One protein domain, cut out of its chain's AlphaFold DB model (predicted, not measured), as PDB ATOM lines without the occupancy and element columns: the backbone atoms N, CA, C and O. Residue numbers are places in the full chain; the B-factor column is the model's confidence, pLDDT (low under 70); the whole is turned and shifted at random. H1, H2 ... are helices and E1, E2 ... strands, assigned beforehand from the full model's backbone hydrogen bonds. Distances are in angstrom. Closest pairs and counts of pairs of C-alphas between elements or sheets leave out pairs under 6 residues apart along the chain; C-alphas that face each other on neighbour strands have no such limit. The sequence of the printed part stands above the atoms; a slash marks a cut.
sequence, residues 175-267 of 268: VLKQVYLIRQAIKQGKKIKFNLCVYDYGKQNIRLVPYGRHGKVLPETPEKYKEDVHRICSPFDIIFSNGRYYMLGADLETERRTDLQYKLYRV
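Overview. This is residues 175 to 267 of the 268 residues of an uncharacterized protein of Dorea formicigenerans (UniProt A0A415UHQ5). A strongly twisted four-stranded sheet, E1, E4, E5 and E6, has the helix H1 across one face and the four-residue H2 at the opposite face. Past the end of E1, which runs on into E2, lies a second, smaller part: the two-stranded hairpin E2 and E3, and the long loop of residues 213 to 229 that leads back into E4; of this part residues 201 to 206, at the hairpin's turn, stick out and stand free. The printed part has 93 residues, with named elements in the order H1, E1, E2, E3, E4, E5, H2, E6; both sheets are antiparallel, and the class is mixed, helices and strands. It is only just compact, close to loose, with a radius of gyration of the C-alphas of 14.5 A and spans of 39 by 31 by 24 A.

Along the chain. The longest strand, E4, is residues 230 to 241, 25.0 A from first to last C-alpha, with C-alpha 230 at (-35.487, -12.327, -30.095). E5 is residues 244 to 251, 21.1 A, and E6 residues 263 to 266, ending with C-alpha 266 at (-42.502, -24.462, -35.325). E1 is residues 192 to 195, E2 residues 197 to 200, and E3 residues 207 to 212, 16.0 A. H1 is residues 175 to 187, 18.5 A, beginning with C-alpha 175 at (-33.649, -28.923, -37.042), and H2 is residues 252 to 255, 5.1 A.

Arrangement. The larger sheet runs E1, E4, E5, E6, with E1 and E6 as edge strands. E4 bends by 91 degrees at residue 234; its residues 230 to 233 pair with E1, with N 194 and O 231 3.0 A apart, and its residues 233 to 241 pair with E5, in a hairpin with N 239 and O 246 2.8 A apart. E5 and E6 have N 247 and O 265 within hydrogen-bond range, 2.8 A. H1 is on this sheet at a height of 7.9 A, over E4 and, only just, E5 with 3 C-alphas; it runs across the strands, at 73 degrees to E4 on the local plane. The closest C-alphas of H1 and E4 are those of Ile 186 and Pro 235, 5.9 A. H2 is on the opposite face, over none of the strands. E1 runs on into E2 at 23 degrees, and N 198 of E2 is 2.9 A from O 209 of E3. Every O i to N i+4 pair of H1 is within hydrogen-bond range; H2 is too short for one.

Size, cuts and confidence. The C-alphas farthest apart are those of Gln 188 and Lys 203, 42.9 A. The printed part has no cut, and E3 to E4 is the one long link. The mean pLDDT of the printed part is 87.3, and residues 203 to 205 are under 70.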
ATOM      1  N   VAL A 175     -32.370 -28.767 -37.755       89.00
ATOM      2  CA  VAL A 175     -33.649 -28.923 -37.042       89.00
ATOM      3  C   VAL A 175     -33.507 -29.947 -35.916       89.00
ATOM      4  O   VAL A 175     -33.924 -29.684 -34.788       89.00
ATOM      5  N   LEU A 176     -32.869 -31.092 -36.183       91.06
ATOM      6  CA  LEU A 176     -32.664 -32.129 -35.164       91.06
ATOM      7  C   LEU A 176     -31.768 -31.639 -34.017       91.06
ATOM      8  O   LEU A 176     -32.069 -31.896 -32.850       91.06
ATOM      9  N   LYS A 177     -30.721 -30.866 -34.327       91.44
ATOM     10  CA  LYS A 177     -29.853 -30.231 -33.329       91.44
ATOM     11  C   LYS A 177     -30.628 -29.259 -32.444       91.44
ATOM     12  O   LYS A 177     -30.492 -29.295 -31.223       91.44
ATOM     13  N   GLN A 178     -31.465 -28.407 -33.035       92.38
ATOM     14  CA  GLN A 178     -32.312 -27.484 -32.275       92.38
ATOM     15  C   GLN A 178     -33.272 -28.240 -31.348       92.38
ATOM     16  O   GLN A 178     -33.366 -27.909 -30.168       92.38
ATOM     17  N   VAL A 179     -33.929 -29.293 -31.844       95.25
ATOM     18  CA  VAL A 179     -34.803 -30.157 -31.034       95.25
ATOM     19  C   VAL A 179     -34.046 -30.763 -29.854       95.25
ATOM     20  O   VAL A 179     -34.547 -30.741 -28.727       95.25
ATOM     21  N   TYR A 180     -32.830 -31.264 -30.083       95.19
ATOM     22  CA  TYR A 180     -31.979 -31.789 -29.020       95.19
ATOM     23  C   TYR A 180     -31.669 -30.725 -27.956       95.19
ATOM     24  O   TYR A 180     -31.861 -30.978 -26.766       95.19
ATOM     25  N   LEU A 181     -31.262 -29.520 -28.366       96.12
ATOM     26  CA  LEU A 181     -30.958 -28.417 -27.448       96.12
ATOM     27  C   LEU A 181     -32.180 -27.991 -26.622       96.12
ATOM     28  O   LEU A 181     -32.047 -27.753 -25.421       96.12
ATOM     29  N   ILE A 182     -33.371 -27.947 -27.225       96.75
ATOM     30  CA  ILE A 182     -34.610 -27.624 -26.504       96.75
ATOM     31  C   ILE A 182     -34.927 -28.710 -25.470       96.75
ATOM     32  O   ILE A 182     -35.209 -28.388 -24.319       96.75
ATOM     33  N   ARG A 183     -34.806 -29.997 -25.825       97.31
ATOM     34  CA  ARG A 183     -34.992 -31.105 -24.868       97.31
ATOM     35  C   ARG A 183     -34.004 -31.037 -23.701       97.31
ATOM     36  O   ARG A 183     -34.389 -31.288 -22.561       97.31
ATOM     37  N   GLN A 184     -32.750 -30.660 -23.959       97.69
ATOM     38  CA  GLN A 184     -31.768 -30.424 -22.896       97.69
ATOM     39  C   GLN A 184     -32.168 -29.247 -22.001       97.69
ATOM     40  O   GLN A 184     -32.053 -29.351 -20.781       97.69
ATOM     41  N   ALA A 185     -32.669 -28.150 -22.577       97.12
ATOM     42  CA  ALA A 185     -33.145 -27.001 -21.813       97.12
ATOM     43  C   ALA A 185     -34.339 -27.363 -20.914       97.12
ATOM     44  O   ALA A 185     -34.314 -27.017 -19.735       97.12
ATOM     45  N   ILE A 186     -35.311 -28.130 -21.429       97.19
ATOM     46  CA  ILE A 186     -36.447 -28.659 -20.651       97.19
ATOM     47  C   ILE A 186     -35.934 -29.482 -19.467       97.19
ATOM     48  O   ILE A 186     -36.270 -29.194 -18.320       97.19
ATOM     49  N   LYS A 187     -35.044 -30.453 -19.719       97.38
ATOM     50  CA  LYS A 187     -34.456 -31.303 -18.669       97.38
ATOM     51  C   LYS A 187     -33.732 -30.495 -17.585       97.38
ATOM     52  O   LYS A 187     -33.706 -30.903 -16.430       97.38
ATOM     53  N   GLN A 188     -33.118 -29.375 -17.959       97.50
ATOM     54  CA  GLN A 188     -32.354 -28.510 -17.058       97.50
ATOM     55  C   GLN A 188     -33.192 -27.381 -16.431       97.50
ATOM     56  O   GLN A 188     -32.633 -26.582 -15.683       97.50
ATOM     57  N   GLY A 189     -34.486 -27.263 -16.752       96.00
ATOM     58  CA  GLY A 189     -35.334 -26.158 -16.291       96.00
ATOM     59  C   GLY A 189     -34.897 -24.778 -16.808       96.00
ATOM     60  O   GLY A 189     -35.106 -23.769 -16.136       96.00
ATOM     61  N   LYS A 190     -34.243 -24.715 -17.976       96.69
ATOM     62  CA  LYS A 190     -33.708 -23.470 -18.553       96.69
ATOM     63  C   LYS A 190     -34.668 -22.854 -19.566       96.69
ATOM     64  O   LYS A 190     -35.244 -23.553 -20.397       96.69
ATOM     65  N   LYS A 191     -34.751 -21.519 -19.568       95.19
ATOM     66  CA  LYS A 191     -35.364 -20.761 -20.668       95.19
ATOM     67  C   LYS A 191     -34.453 -20.785 -21.897       95.19
ATOM     68  O   LYS A 191     -33.230 -20.853 -21.774       95.19
ATOM     69  N   ILE A 192     -35.048 -20.683 -23.078       94.50
ATOM     70  CA  ILE A 192     -34.328 -20.600 -24.351       94.50
ATOM     71  C   ILE A 192     -34.487 -19.214 -24.973       94.50
ATOM     72  O   ILE A 192     -35.521 -18.570 -24.802       94.50
ATOM     73  N   LYS A 193     -33.471 -18.778 -25.725       92.88
ATOM     74  CA  LYS A 193     -33.509 -17.570 -26.559       92.88
ATOM     75  C   LYS A 193     -33.434 -17.973 -28.029       92.88
ATOM     76  O   LYS A 193     -32.528 -18.713 -28.405       92.88
ATOM     77  N   PHE A 194     -34.351 -17.482 -28.855       91.12
ATOM     78  CA  PHE A 194     -34.374 -17.757 -30.297       91.12
ATOM     79  C   PHE A 194     -34.900 -16.560 -31.093       91.12
ATOM     80  O   PHE A 194     -35.501 -15.652 -30.523       91.12
ATOM     81  N   ASN A 195     -34.684 -16.560 -32.408       89.62
ATOM     82  CA  ASN A 195     -35.274 -15.571 -33.309       89.62
ATOM     83  C   ASN A 195     -36.643 -16.069 -33.758       89.62
ATOM     84  O   ASN A 195     -36.745 -17.163 -34.314       89.62
ATOM     85  N   LEU A 196     -37.690 -15.275 -33.532       88.94
ATOM     86  CA  LEU A 196     -38.977 -15.552 -34.152       88.94
ATOM     87  C   LEU A 196     -38.871 -15.205 -35.632       88.94
ATOM     88  O   LEU A 196     -38.470 -14.096 -35.978       88.94
ATOM     89  N   CYS A 197     -39.242 -16.141 -36.496       88.06
ATOM     90  CA  CYS A 197     -39.247 -15.928 -37.932       88.06
ATOM     91  C   CYS A 197     -40.616 -16.255 -38.527       88.06
ATOM     92  O   CYS A 197     -41.365 -17.071 -37.987       88.06
ATOM     93  N   VAL A 198     -40.920 -15.648 -39.670       86.81
ATOM     94  CA  VAL A 198     -42.129 -15.909 -40.459       86.81
ATOM     95  C   VAL A 198     -41.758 -16.203 -41.906       86.81
ATOM     96  O   VAL A 198     -40.719 -15.762 -42.398       86.81
ATOM     97  N   TYR A 199     -42.613 -16.951 -42.599       82.56
ATOM     98  CA  TYR A 199     -42.461 -17.158 -44.035       82.56
ATOM     99  C   TYR A 199     -42.872 -15.895 -44.794       82.56
ATOM    100  O   TYR A 199     -43.960 -15.351 -44.591       82.56
ATOM    101  N   ASP A 200     -41.993 -15.434 -45.675       81.81
ATOM    102  CA  ASP A 200     -42.243 -14.356 -46.619       81.81
ATOM    103  C   ASP A 200     -42.464 -14.954 -48.012       81.81
ATOM    104  O   ASP A 200     -41.566 -15.586 -48.565       81.81
ATOM    105  N   TYR A 201     -43.669 -14.765 -48.553       78.69
ATOM    106  CA  TYR A 201     -44.118 -15.302 -49.846       78.69
ATOM    107  C   TYR A 201     -44.020 -14.261 -50.980       78.69
ATOM    108  O   TYR A 201     -44.842 -14.229 -51.894       78.69
ATOM    109  N   GLY A 202     -43.049 -13.351 -50.907       70.25
ATOM    110  CA  GLY A 202     -42.868 -12.298 -51.906       70.25
ATOM    111  C   GLY A 202     -42.195 -12.805 -53.188       70.25
ATOM    112  O   GLY A 202     -41.212 -13.536 -53.129       70.25
ATOM    113  N   LYS A 203     -42.674 -12.357 -54.358       63.16
ATOM    114  CA  LYS A 203     -42.020 -12.560 -55.672       63.16
ATOM    115  C   LYS A 203     -41.696 -14.032 -56.011       63.16
ATOM    116  O   LYS A 203     -40.610 -14.316 -56.502       63.16
ATOM    117  N   GLN A 204     -42.624 -14.956 -55.739       61.56
ATOM    118  CA  GLN A 204     -42.507 -16.404 -56.021       61.56
ATOM    119  C   GLN A 204     -41.384 -17.157 -55.277       61.56
ATOM    120  O   GLN A 204     -41.276 -18.370 -55.431       61.56
ATOM    121  N   ASN A 205     -40.614 -16.490 -54.412       65.00
ATOM    122  CA  ASN A 205     -39.582 -17.121 -53.593       65.00
ATOM    123  C   ASN A 205     -40.036 -17.193 -52.135       65.00
ATOM    124  O   ASN A 205     -40.419 -16.187 -51.538       65.00
ATOM    125  N   ILE A 206     -39.981 -18.389 -51.550       70.19
ATOM    126  CA  ILE A 206     -40.296 -18.607 -50.136       70.19
ATOM    127  C   ILE A 206     -39.008 -18.431 -49.340       70.19
ATOM    128  O   ILE A 206     -38.064 -19.200 -49.510       70.19
ATOM    129  N   ARG A 207     -38.977 -17.446 -48.441       77.06
ATOM    130  CA  ARG A 207     -37.847 -17.244 -47.523       77.06
ATOM    131  C   ARG A 207     -38.317 -17.090 -46.087       77.06
ATOM    132  O   ARG A 207     -39.402 -16.571 -45.825       77.06
ATOM    133  N   LEU A 208     -37.491 -17.537 -45.152       80.44
ATOM    134  CA  LEU A 208     -37.729 -17.362 -43.727       80.44
ATOM    135  C   LEU A 208     -37.096 -16.034 -43.286       80.44
ATOM    136  O   LEU A 208     -35.885 -15.868 -43.404       80.44
ATOM    137  N   VAL A 209     -37.903 -15.088 -42.802       84.62
ATOM    138  CA  VAL A 209     -37.427 -13.763 -42.361       84.62
ATOM    139  C   VAL A 209     -37.659 -13.569 -40.863       84.62
ATOM    140  O   VAL A 209     -38.710 -13.984 -40.366       84.62
ATOM    141  N   PRO A 210     -36.726 -12.942 -40.125       87.56
ATOM    142  CA  PRO A 210     -36.953 -12.598 -38.726       87.56
ATOM    143  C   PRO A 210     -38.165 -11.669 -38.554       87.56
ATOM    144  O   PRO A 210     -38.484 -10.862 -39.431       87.56
ATOM    145  N   TYR A 211     -38.849 -11.786 -37.420       86.38
ATOM    146  CA  TYR A 211     -40.087 -11.079 -37.118       86.38
ATOM    147  C   TYR A 211     -40.039 -10.471 -35.711       86.38
ATOM    148  O   TYR A 211     -40.046 -11.180 -34.700       86.38
ATOM    149  N   GLY A 212     -39.986  -9.141 -35.656       84.69
ATOM    150  CA  GLY A 212     -40.000  -8.354 -34.421       84.69
ATOM    151  C   GLY A 212     -41.405  -7.878 -34.046       84.69
ATOM    152  O   GLY A 212     -42.386  -8.246 -34.694       84.69
ATOM    153  N   ARG A 213     -41.536  -7.033 -33.015       79.69
ATOM    154  CA  ARG A 213     -42.831  -6.413 -32.657       79.69
ATOM    155  C   ARG A 213     -43.342  -5.481 -33.751       79.69
ATOM    156  O   ARG A 213     -44.546  -5.332 -33.915       79.69
ATOM    157  N   HIS A 214     -42.428  -4.893 -34.520       80.62
ATOM    158  CA  HIS A 214     -42.735  -3.966 -35.611       80.62
ATOM    159  C   HIS A 214     -42.923  -4.648 -36.978       80.62
ATOM    160  O   HIS A 214     -43.050  -3.966 -37.990       80.62
ATOM    161  N   GLY A 215     -42.962  -5.984 -37.018       83.88
ATOM    162  CA  GLY A 215     -43.201  -6.758 -38.234       83.88
ATOM    163  C   GLY A 215     -41.959  -7.474 -38.769       83.88
ATOM    164  O   GLY A 215     -41.039  -7.816 -38.022       83.88
ATOM    165  N   LYS A 216     -41.959  -7.744 -40.080       85.62
ATOM    166  CA  LYS A 216     -40.858  -8.426 -40.778       85.62
ATOM    167  C   LYS A 216     -39.597  -7.564 -40.747       85.62
ATOM    168  O   LYS A 216     -39.646  -6.388 -41.100       85.62
ATOM    169  N   VAL A 217     -38.470  -8.173 -40.403       83.44
ATOM    170  CA  VAL A 217     -37.154  -7.536 -40.472       83.44
ATOM    171  C   VAL A 217     -36.512  -7.893 -41.808       83.44
ATOM    172  O   VAL A 217     -36.163  -9.043 -42.067       83.44
ATOM    173  N   LEU A 218     -36.407  -6.890 -42.673       82.25
ATOM    174  CA  LEU A 218     -35.800  -6.956 -43.998       82.25
ATOM    175  C   LEU A 218     -34.397  -6.323 -43.966       82.25
ATOM    176  O   LEU A 218     -34.070  -5.620 -43.008       82.25
ATOM    177  N   PRO A 219     -33.555  -6.524 -44.998       79.62
ATOM    178  CA  PRO A 219     -32.225  -5.907 -45.054       79.62
ATOM    179  C   PRO A 219     -32.242  -4.380 -44.873       79.62
ATOM    180  O   PRO A 219     -31.337  -3.821 -44.262       79.62
ATOM    181  N   GLU A 220     -33.306  -3.732 -45.349       83.12
ATOM    182  CA  GLU A 220     -33.537  -2.282 -45.296       83.12
ATOM    183  C   GLU A 220     -34.081  -1.798 -43.935       83.12
ATOM    184  O   GLU A 220     -34.208  -0.598 -43.699       83.12
ATOM    185  N   THR A 221     -34.431  -2.714 -43.023       80.75
ATOM    186  CA  THR A 221     -34.989  -2.369 -41.712       80.75
ATOM    187  C   THR A 221     -33.932  -1.669 -40.842       80.75
ATOM    188  O   THR A 221     -32.829  -2.201 -40.697       80.75
ATOM    189  N   PRO A 222     -34.250  -0.519 -40.210       81.38
ATOM    190  CA  PRO A 222     -33.326   0.180 -39.315       81.38
ATOM    191  C   PRO A 222     -32.781  -0.715 -38.191       81.38
ATOM    192  O   PRO A 222     -33.538  -1.483 -37.598       81.38
ATOM    193  N   GLU A 223     -31.497  -0.560 -37.846       80.94
ATOM    194  CA  GLU A 223     -30.775  -1.436 -36.899       80.94
ATOM    195  C   GLU A 223     -31.484  -1.584 -35.546       80.94
ATOM    196  O   GLU A 223     -31.621  -2.689 -35.026       80.94
ATOM    197  N   LYS A 224     -32.069  -0.489 -35.040       79.56
ATOM    198  CA  LYS A 224     -32.848  -0.463 -33.789       79.56
ATOM    199  C   LYS A 224     -34.023  -1.451 -33.742       79.56
ATOM    200  O   LYS A 224     -34.488  -1.784 -32.659       79.56
ATOM    201  N   TYR A 225     -34.529  -1.903 -34.891       72.81
ATOM    202  CA  TYR A 225     -35.626  -2.872 -34.977       72.81
ATOM    203  C   TYR A 225     -35.147  -4.301 -35.263       72.81
ATOM    204  O   TYR A 225     -35.953  -5.230 -35.211       72.81
ATOM    205  N   LYS A 226     -33.852  -4.505 -35.544       73.88
ATOM    206  CA  LYS A 226     -33.280  -5.838 -35.778       73.88
ATOM    207  C   LYS A 226     -33.091  -6.630 -34.484       73.88
ATOM    208  O   LYS A 226     -33.181  -7.851 -34.512       73.88
ATOM    209  N   GLU A 227     -32.893  -5.956 -33.351       72.50
ATOM    210  CA  GLU A 227     -32.700  -6.607 -32.044       72.50
ATOM    211  C   GLU A 227     -34.002  -7.167 -31.437       72.50
ATOM    212  O   GLU A 227     -33.984  -8.100 -30.634       72.50
ATOM    213  N   ASP A 228     -35.158  -6.657 -31.867       77.62
ATOM    214  CA  ASP A 228     -36.480  -6.994 -31.317       77.62
ATOM    215  C   ASP A 228     -37.073  -8.315 -31.871       77.62
ATOM    216  O   ASP A 228     -38.230  -8.683 -31.647       77.62
ATOM    217  N   VAL A 229     -36.269  -9.087 -32.606       82.00
ATOM    218  CA  VAL A 229     -36.654 -10.396 -33.172       82.00
ATOM    219  C   VAL A 229     -36.493 -11.542 -32.178       82.00
ATOM    220  O   VAL A 229     -37.013 -12.640 -32.389       82.00
ATOM    221  N   HIS A 230     -35.759 -11.307 -31.091       87.25
ATOM    222  CA  HIS A 230     -35.487 -12.327 -30.095       87.25
ATOM    223  C   HIS A 230     -36.720 -12.613 -29.232       87.25
ATOM    224  O   HIS A 230     -37.457 -11.713 -28.824       87.25
ATOM    225  N   ARG A 231     -36.931 -13.884 -28.908       87.50
ATOM    226  CA  ARG A 231     -37.909 -14.346 -27.924       87.50
ATOM    227  C   ARG A 231     -37.193 -15.142 -26.854       87.50
ATOM    228  O   ARG A 231     -36.293 -15.922 -27.161       87.50
ATOM    229  N   ILE A 232     -37.604 -14.925 -25.610       92.06
ATOM    230  CA  ILE A 232     -37.207 -15.741 -24.468       92.06
ATOM    231  C   ILE A 232     -38.438 -16.530 -24.048       92.06
ATOM    232  O   ILE A 232     -39.480 -15.942 -23.763       92.06
ATOM    233  N   CYS A 233     -38.313 -17.851 -24.040       93.88
ATOM    234  CA  CYS A 233     -39.417 -18.762 -23.781       93.88
ATOM    235  C   CYS A 233     -39.001 -19.804 -22.748       93.88
ATOM    236  O   CYS A 233     -37.879 -20.311 -22.801       93.88
ATOM    237  N   SER A 234     -39.917 -20.154 -21.854       95.38
ATOM    238  CA  SER A 234     -39.841 -21.378 -21.061       95.38
ATOM    239  C   SER A 234     -40.372 -22.528 -21.922       95.38
ATOM    240  O   SER A 234     -41.558 -22.509 -22.266       95.38
ATOM    241  N   PRO A 235     -39.525 -23.473 -22.368       96.50
ATOM    242  CA  PRO A 235     -39.983 -24.618 -23.141       96.50
ATOM    243  C   PRO A 235     -40.636 -25.651 -22.214       96.50
ATOM    244  O   PRO A 235     -40.123 -25.922 -21.130       96.50
ATOM    245  N   PHE A 236     -41.745 -26.242 -22.652       95.12
ATOM    246  CA  PHE A 236     -42.466 -27.279 -21.911       95.12
ATOM    247  C   PHE A 236     -42.286 -28.653 -22.552       95.12
ATOM    248  O   PHE A 236     -41.952 -29.605 -21.854       95.12
ATOM    249  N   ASP A 237     -42.460 -28.749 -23.874       95.94
ATOM    250  CA  ASP A 237     -42.317 -30.012 -24.604       95.94
ATOM    251  C   ASP A 237     -41.985 -29.802 -26.096       95.94
ATOM    252  O   ASP A 237     -42.145 -28.706 -26.644       95.94
ATOM    253  N   ILE A 238     -41.536 -30.871 -26.760       96.81
ATOM    254  CA  ILE A 238     -41.379 -30.972 -28.212       96.81
ATOM    255  C   ILE A 238     -42.365 -31.998 -28.776       96.81
ATOM    256  O   ILE A 238     -42.266 -33.193 -28.507       96.81
ATOM    257  N   ILE A 239     -43.216 -31.540 -29.687       95.56
ATOM    258  CA  ILE A 239     -44.217 -32.344 -30.385       95.56
ATOM    259  C   ILE A 239     -43.749 -32.592 -31.821       95.56
ATOM    260  O   ILE A 239     -43.403 -31.653 -32.542       95.56
ATOM    261  N   PHE A 240     -43.767 -33.850 -32.263       92.38
ATOM    262  CA  PHE A 240     -43.589 -34.209 -33.670       92.38
ATOM    263  C   PHE A 240     -44.949 -34.497 -34.302       92.38
ATOM    264  O   PHE A 240     -45.654 -35.406 -33.874       92.38
ATOM    265  N   SER A 241     -45.328 -33.722 -35.317       90.12
ATOM    266  CA  SER A 241     -46.606 -33.894 -36.010       90.12
ATOM    267  C   SER A 241     -46.472 -33.590 -37.498       90.12
ATOM    268  O   SER A 241     -45.889 -32.578 -37.896       90.12
ATOM    269  N   ASN A 242     -47.004 -34.490 -38.333       86.31
ATOM    270  CA  ASN A 242     -46.991 -34.399 -39.798       86.31
ATOM    271  C   ASN A 242     -45.595 -34.082 -40.379       86.31
ATOM    272  O   ASN A 242     -45.431 -33.207 -41.237       86.31
ATOM    273  N   GLY A 243     -44.574 -34.779 -39.875       84.00
ATOM    274  CA  GLY A 243     -43.198 -34.632 -40.342       84.00
ATOM    275  C   GLY A 243     -42.501 -33.356 -39.877       84.00
ATOM    276  O   GLY A 243     -41.512 -32.984 -40.489       84.00
ATOM    277  N   ARG A 244     -43.010 -32.643 -38.863       88.75
ATOM    278  CA  ARG A 244     -42.439 -31.377 -38.375       88.75
ATOM    279  C   ARG A 244     -42.386 -31.342 -36.855       88.75
ATOM    280  O   ARG A 244     -43.252 -31.904 -36.191       88.75
ATOM    281  N   TYR A 245     -41.392 -30.636 -36.327       94.25
ATOM    282  CA  TYR A 245     -41.257 -30.397 -34.897       94.25
ATOM    283  C   TYR A 245     -41.865 -29.060 -34.488       94.25
ATOM    284  O   TYR A 245     -41.695 -28.039 -35.160       94.25
ATOM    285  N   TYR A 246     -42.533 -29.082 -33.343       95.44
ATOM    286  CA  TYR A 246     -43.093 -27.916 -32.688       95.44
ATOM    287  C   TYR A 246     -42.666 -27.906 -31.228       95.44
ATOM    288  O   TYR A 246     -42.683 -28.938 -30.566       95.44
ATOM    289  N   MET A 247     -42.306 -26.737 -30.726       96.06
ATOM    290  CA  MET A 247     -42.084 -26.503 -29.313       96.06
ATOM    291  C   MET A 247     -43.344 -25.918 -28.690       96.06
ATOM    292  O   MET A 247     -43.826 -24.870 -29.124       96.06
ATOM    293  N   LEU A 248     -43.827 -26.572 -27.642       95.81
ATOM    294  CA  LEU A 248     -44.784 -25.999 -26.711       95.81
ATOM    295  C   LEU A 248     -44.013 -25.175 -25.675       95.81
ATOM    296  O   LEU A 248     -43.064 -25.680 -25.075       95.81
ATOM    297  N   GLY A 249     -44.398 -23.923 -25.450       94.75
ATOM    298  CA  GLY A 249     -43.755 -23.102 -24.425       94.75
ATOM    299  C   GLY A 249     -44.457 -21.776 -24.179       94.75
ATOM    300  O   GLY A 249     -45.331 -21.374 -24.945       94.75
ATOM    301  N   ALA A 250     -44.058 -21.078 -23.124       93.81
ATOM    302  CA  ALA A 250     -44.584 -19.763 -22.780       93.81
ATOM    303  C   ALA A 250     -43.477 -18.704 -22.830       93.81
ATOM    304  O   ALA A 250     -42.419 -18.856 -22.215       93.81
ATOM    305  N   ASP A 251     -43.710 -17.626 -23.582       90.44
ATOM    306  CA  ASP A 251     -42.900 -16.412 -23.450       90.44
ATOM    307  C   ASP A 251     -43.346 -15.607 -22.220       90.44
ATOM    308  O   ASP A 251     -44.388 -15.886 -21.631       90.44
ATOM    309  N   LEU A 252     -42.564 -14.599 -21.825       84.75
ATOM    310  CA  LEU A 252     -42.842 -13.797 -20.623       84.75
ATOM    311  C   LEU A 252     -44.233 -13.146 -20.624       84.75
ATOM    312  O   LEU A 252     -44.806 -12.926 -19.562       84.75
ATOM    313  N   GLU A 253     -44.759 -12.799 -21.798       85.31
ATOM    314  CA  GLU A 253     -46.098 -12.221 -21.925       85.31
ATOM    315  C   GLU A 253     -47.171 -13.293 -21.707       85.31
ATOM    316  O   GLU A 253     -48.132 -13.059 -20.982       85.31
ATOM    317  N   THR A 254     -46.981 -14.484 -22.276       86.81
ATOM    318  CA  THR A 254     -47.884 -15.635 -22.125       86.81
ATOM    319  C   THR A 254     -47.895 -16.152 -20.690       86.81
ATOM    320  O   THR A 254     -48.961 -16.402 -20.149       86.81
ATOM    321  N   GLU A 255     -46.735 -16.224 -20.030       85.50
ATOM    322  CA  GLU A 255     -46.628 -16.615 -18.614       85.50
ATOM    323  C   GLU A 255     -47.463 -15.715 -17.684       85.50
ATOM    324  O   GLU A 255     -47.870 -16.147 -16.610       85.50
ATOM    325  N   ARG A 256     -47.715 -14.458 -18.078       85.81
ATOM    326  CA  ARG A 256     -48.469 -13.471 -17.288       85.81
ATOM    327  C   ARG A 256     -49.967 -13.455 -17.595       85.81
ATOM    328  O   ARG A 256     -50.707 -12.754 -16.906       85.81
ATOM    329  N   ARG A 257     -50.418 -14.161 -18.633       86.38
ATOM    330  CA  ARG A 257     -51.829 -14.196 -19.037       86.38
ATOM    331  C   ARG A 257     -52.604 -15.230 -18.229       86.38
ATOM    332  O   ARG A 257     -52.100 -16.300 -17.913       86.38
ATOM    333  N   THR A 258     -53.860 -14.911 -17.926       80.12
ATOM    334  CA  THR A 258     -54.776 -15.808 -17.206       80.12
ATOM    335  C   THR A 258     -55.491 -16.794 -18.132       80.12
ATOM    336  O   THR A 258     -55.906 -17.858 -17.685       80.12
ATOM    337  N   ASP A 259     -55.624 -16.455 -19.416       84.12
ATOM    338  CA  ASP A 259     -56.435 -17.160 -20.415       84.12
ATOM    339  C   ASP A 259     -55.623 -18.063 -21.357       84.12
ATOM    340  O   ASP A 259     -56.095 -19.126 -21.757       84.12
ATOM    341  N   LEU A 260     -54.394 -17.668 -21.703       80.50
ATOM    342  CA  LEU A 260     -53.503 -18.428 -22.581       80.50
ATOM    343  C   LEU A 260     -52.208 -18.776 -21.852       80.50
ATOM    344  O   LEU A 260     -51.372 -17.908 -21.627       80.50
ATOM    345  N   GLN A 261     -52.020 -20.060 -21.553       84.56
ATOM    346  CA  GLN A 261     -50.880 -20.529 -20.761       84.56
ATOM    347  C   GLN A 261     -49.671 -20.961 -21.604       84.56
ATOM    348  O   GLN A 261     -48.587 -21.173 -21.066       84.56
ATOM    349  N   TYR A 262     -49.823 -21.101 -22.925       90.62
ATOM    350  CA  TYR A 262     -48.747 -21.546 -23.811       90.62
ATOM    351  C   TYR A 262     -48.948 -21.098 -25.262       90.62
ATOM    352  O   TYR A 262     -50.038 -20.729 -25.693       90.62
ATOM    353  N   LYS A 263     -47.868 -21.177 -26.038       92.44
ATOM    354  CA  LYS A 263     -47.811 -20.983 -27.486       92.44
ATOM    355  C   LYS A 263     -47.115 -22.177 -28.135       92.44
ATOM    356  O   LYS A 263     -46.326 -22.880 -27.502       92.44
ATOM    357  N   LEU A 264     -47.409 -22.381 -29.415       92.81
ATOM    358  CA  LEU A 264     -46.784 -23.411 -30.236       92.81
ATOM    359  C   LEU A 264     -45.857 -22.758 -31.267       92.81
ATOM    360  O   LEU A 264     -46.297 -21.949 -32.082       92.81
ATOM    361  N   TYR A 265     -44.580 -23.131 -31.249       92.50
ATOM    362  CA  TYR A 265     -43.556 -22.598 -32.145       92.50
ATOM    363  C   TYR A 265     -43.045 -23.701 -33.064       92.50
ATOM    364  O   TYR A 265     -42.559 -24.723 -32.589       92.50
ATOM    365  N   ARG A 266     -43.116 -23.515 -34.383       91.56
ATOM    366  CA  ARG A 266     -42.502 -24.462 -35.325       91.56
ATOM    367  C   ARG A 266     -40.977 -24.336 -35.269       91.56
ATOM    368  O   ARG A 266     -40.455 -23.232 -35.390       91.56
ATOM    369  N   VAL A 267     -40.286 -25.466 -35.148       90.69
ATOM    370  CA  VAL A 267     -38.818 -25.546 -35.169       90.69
ATOM    371  C   VAL A 267     -38.343 -25.663 -36.624       90.69
ATOM    372  O   VAL A 267     -38.905 -26.460 -37.384       90.69
TER     373      VAL A 267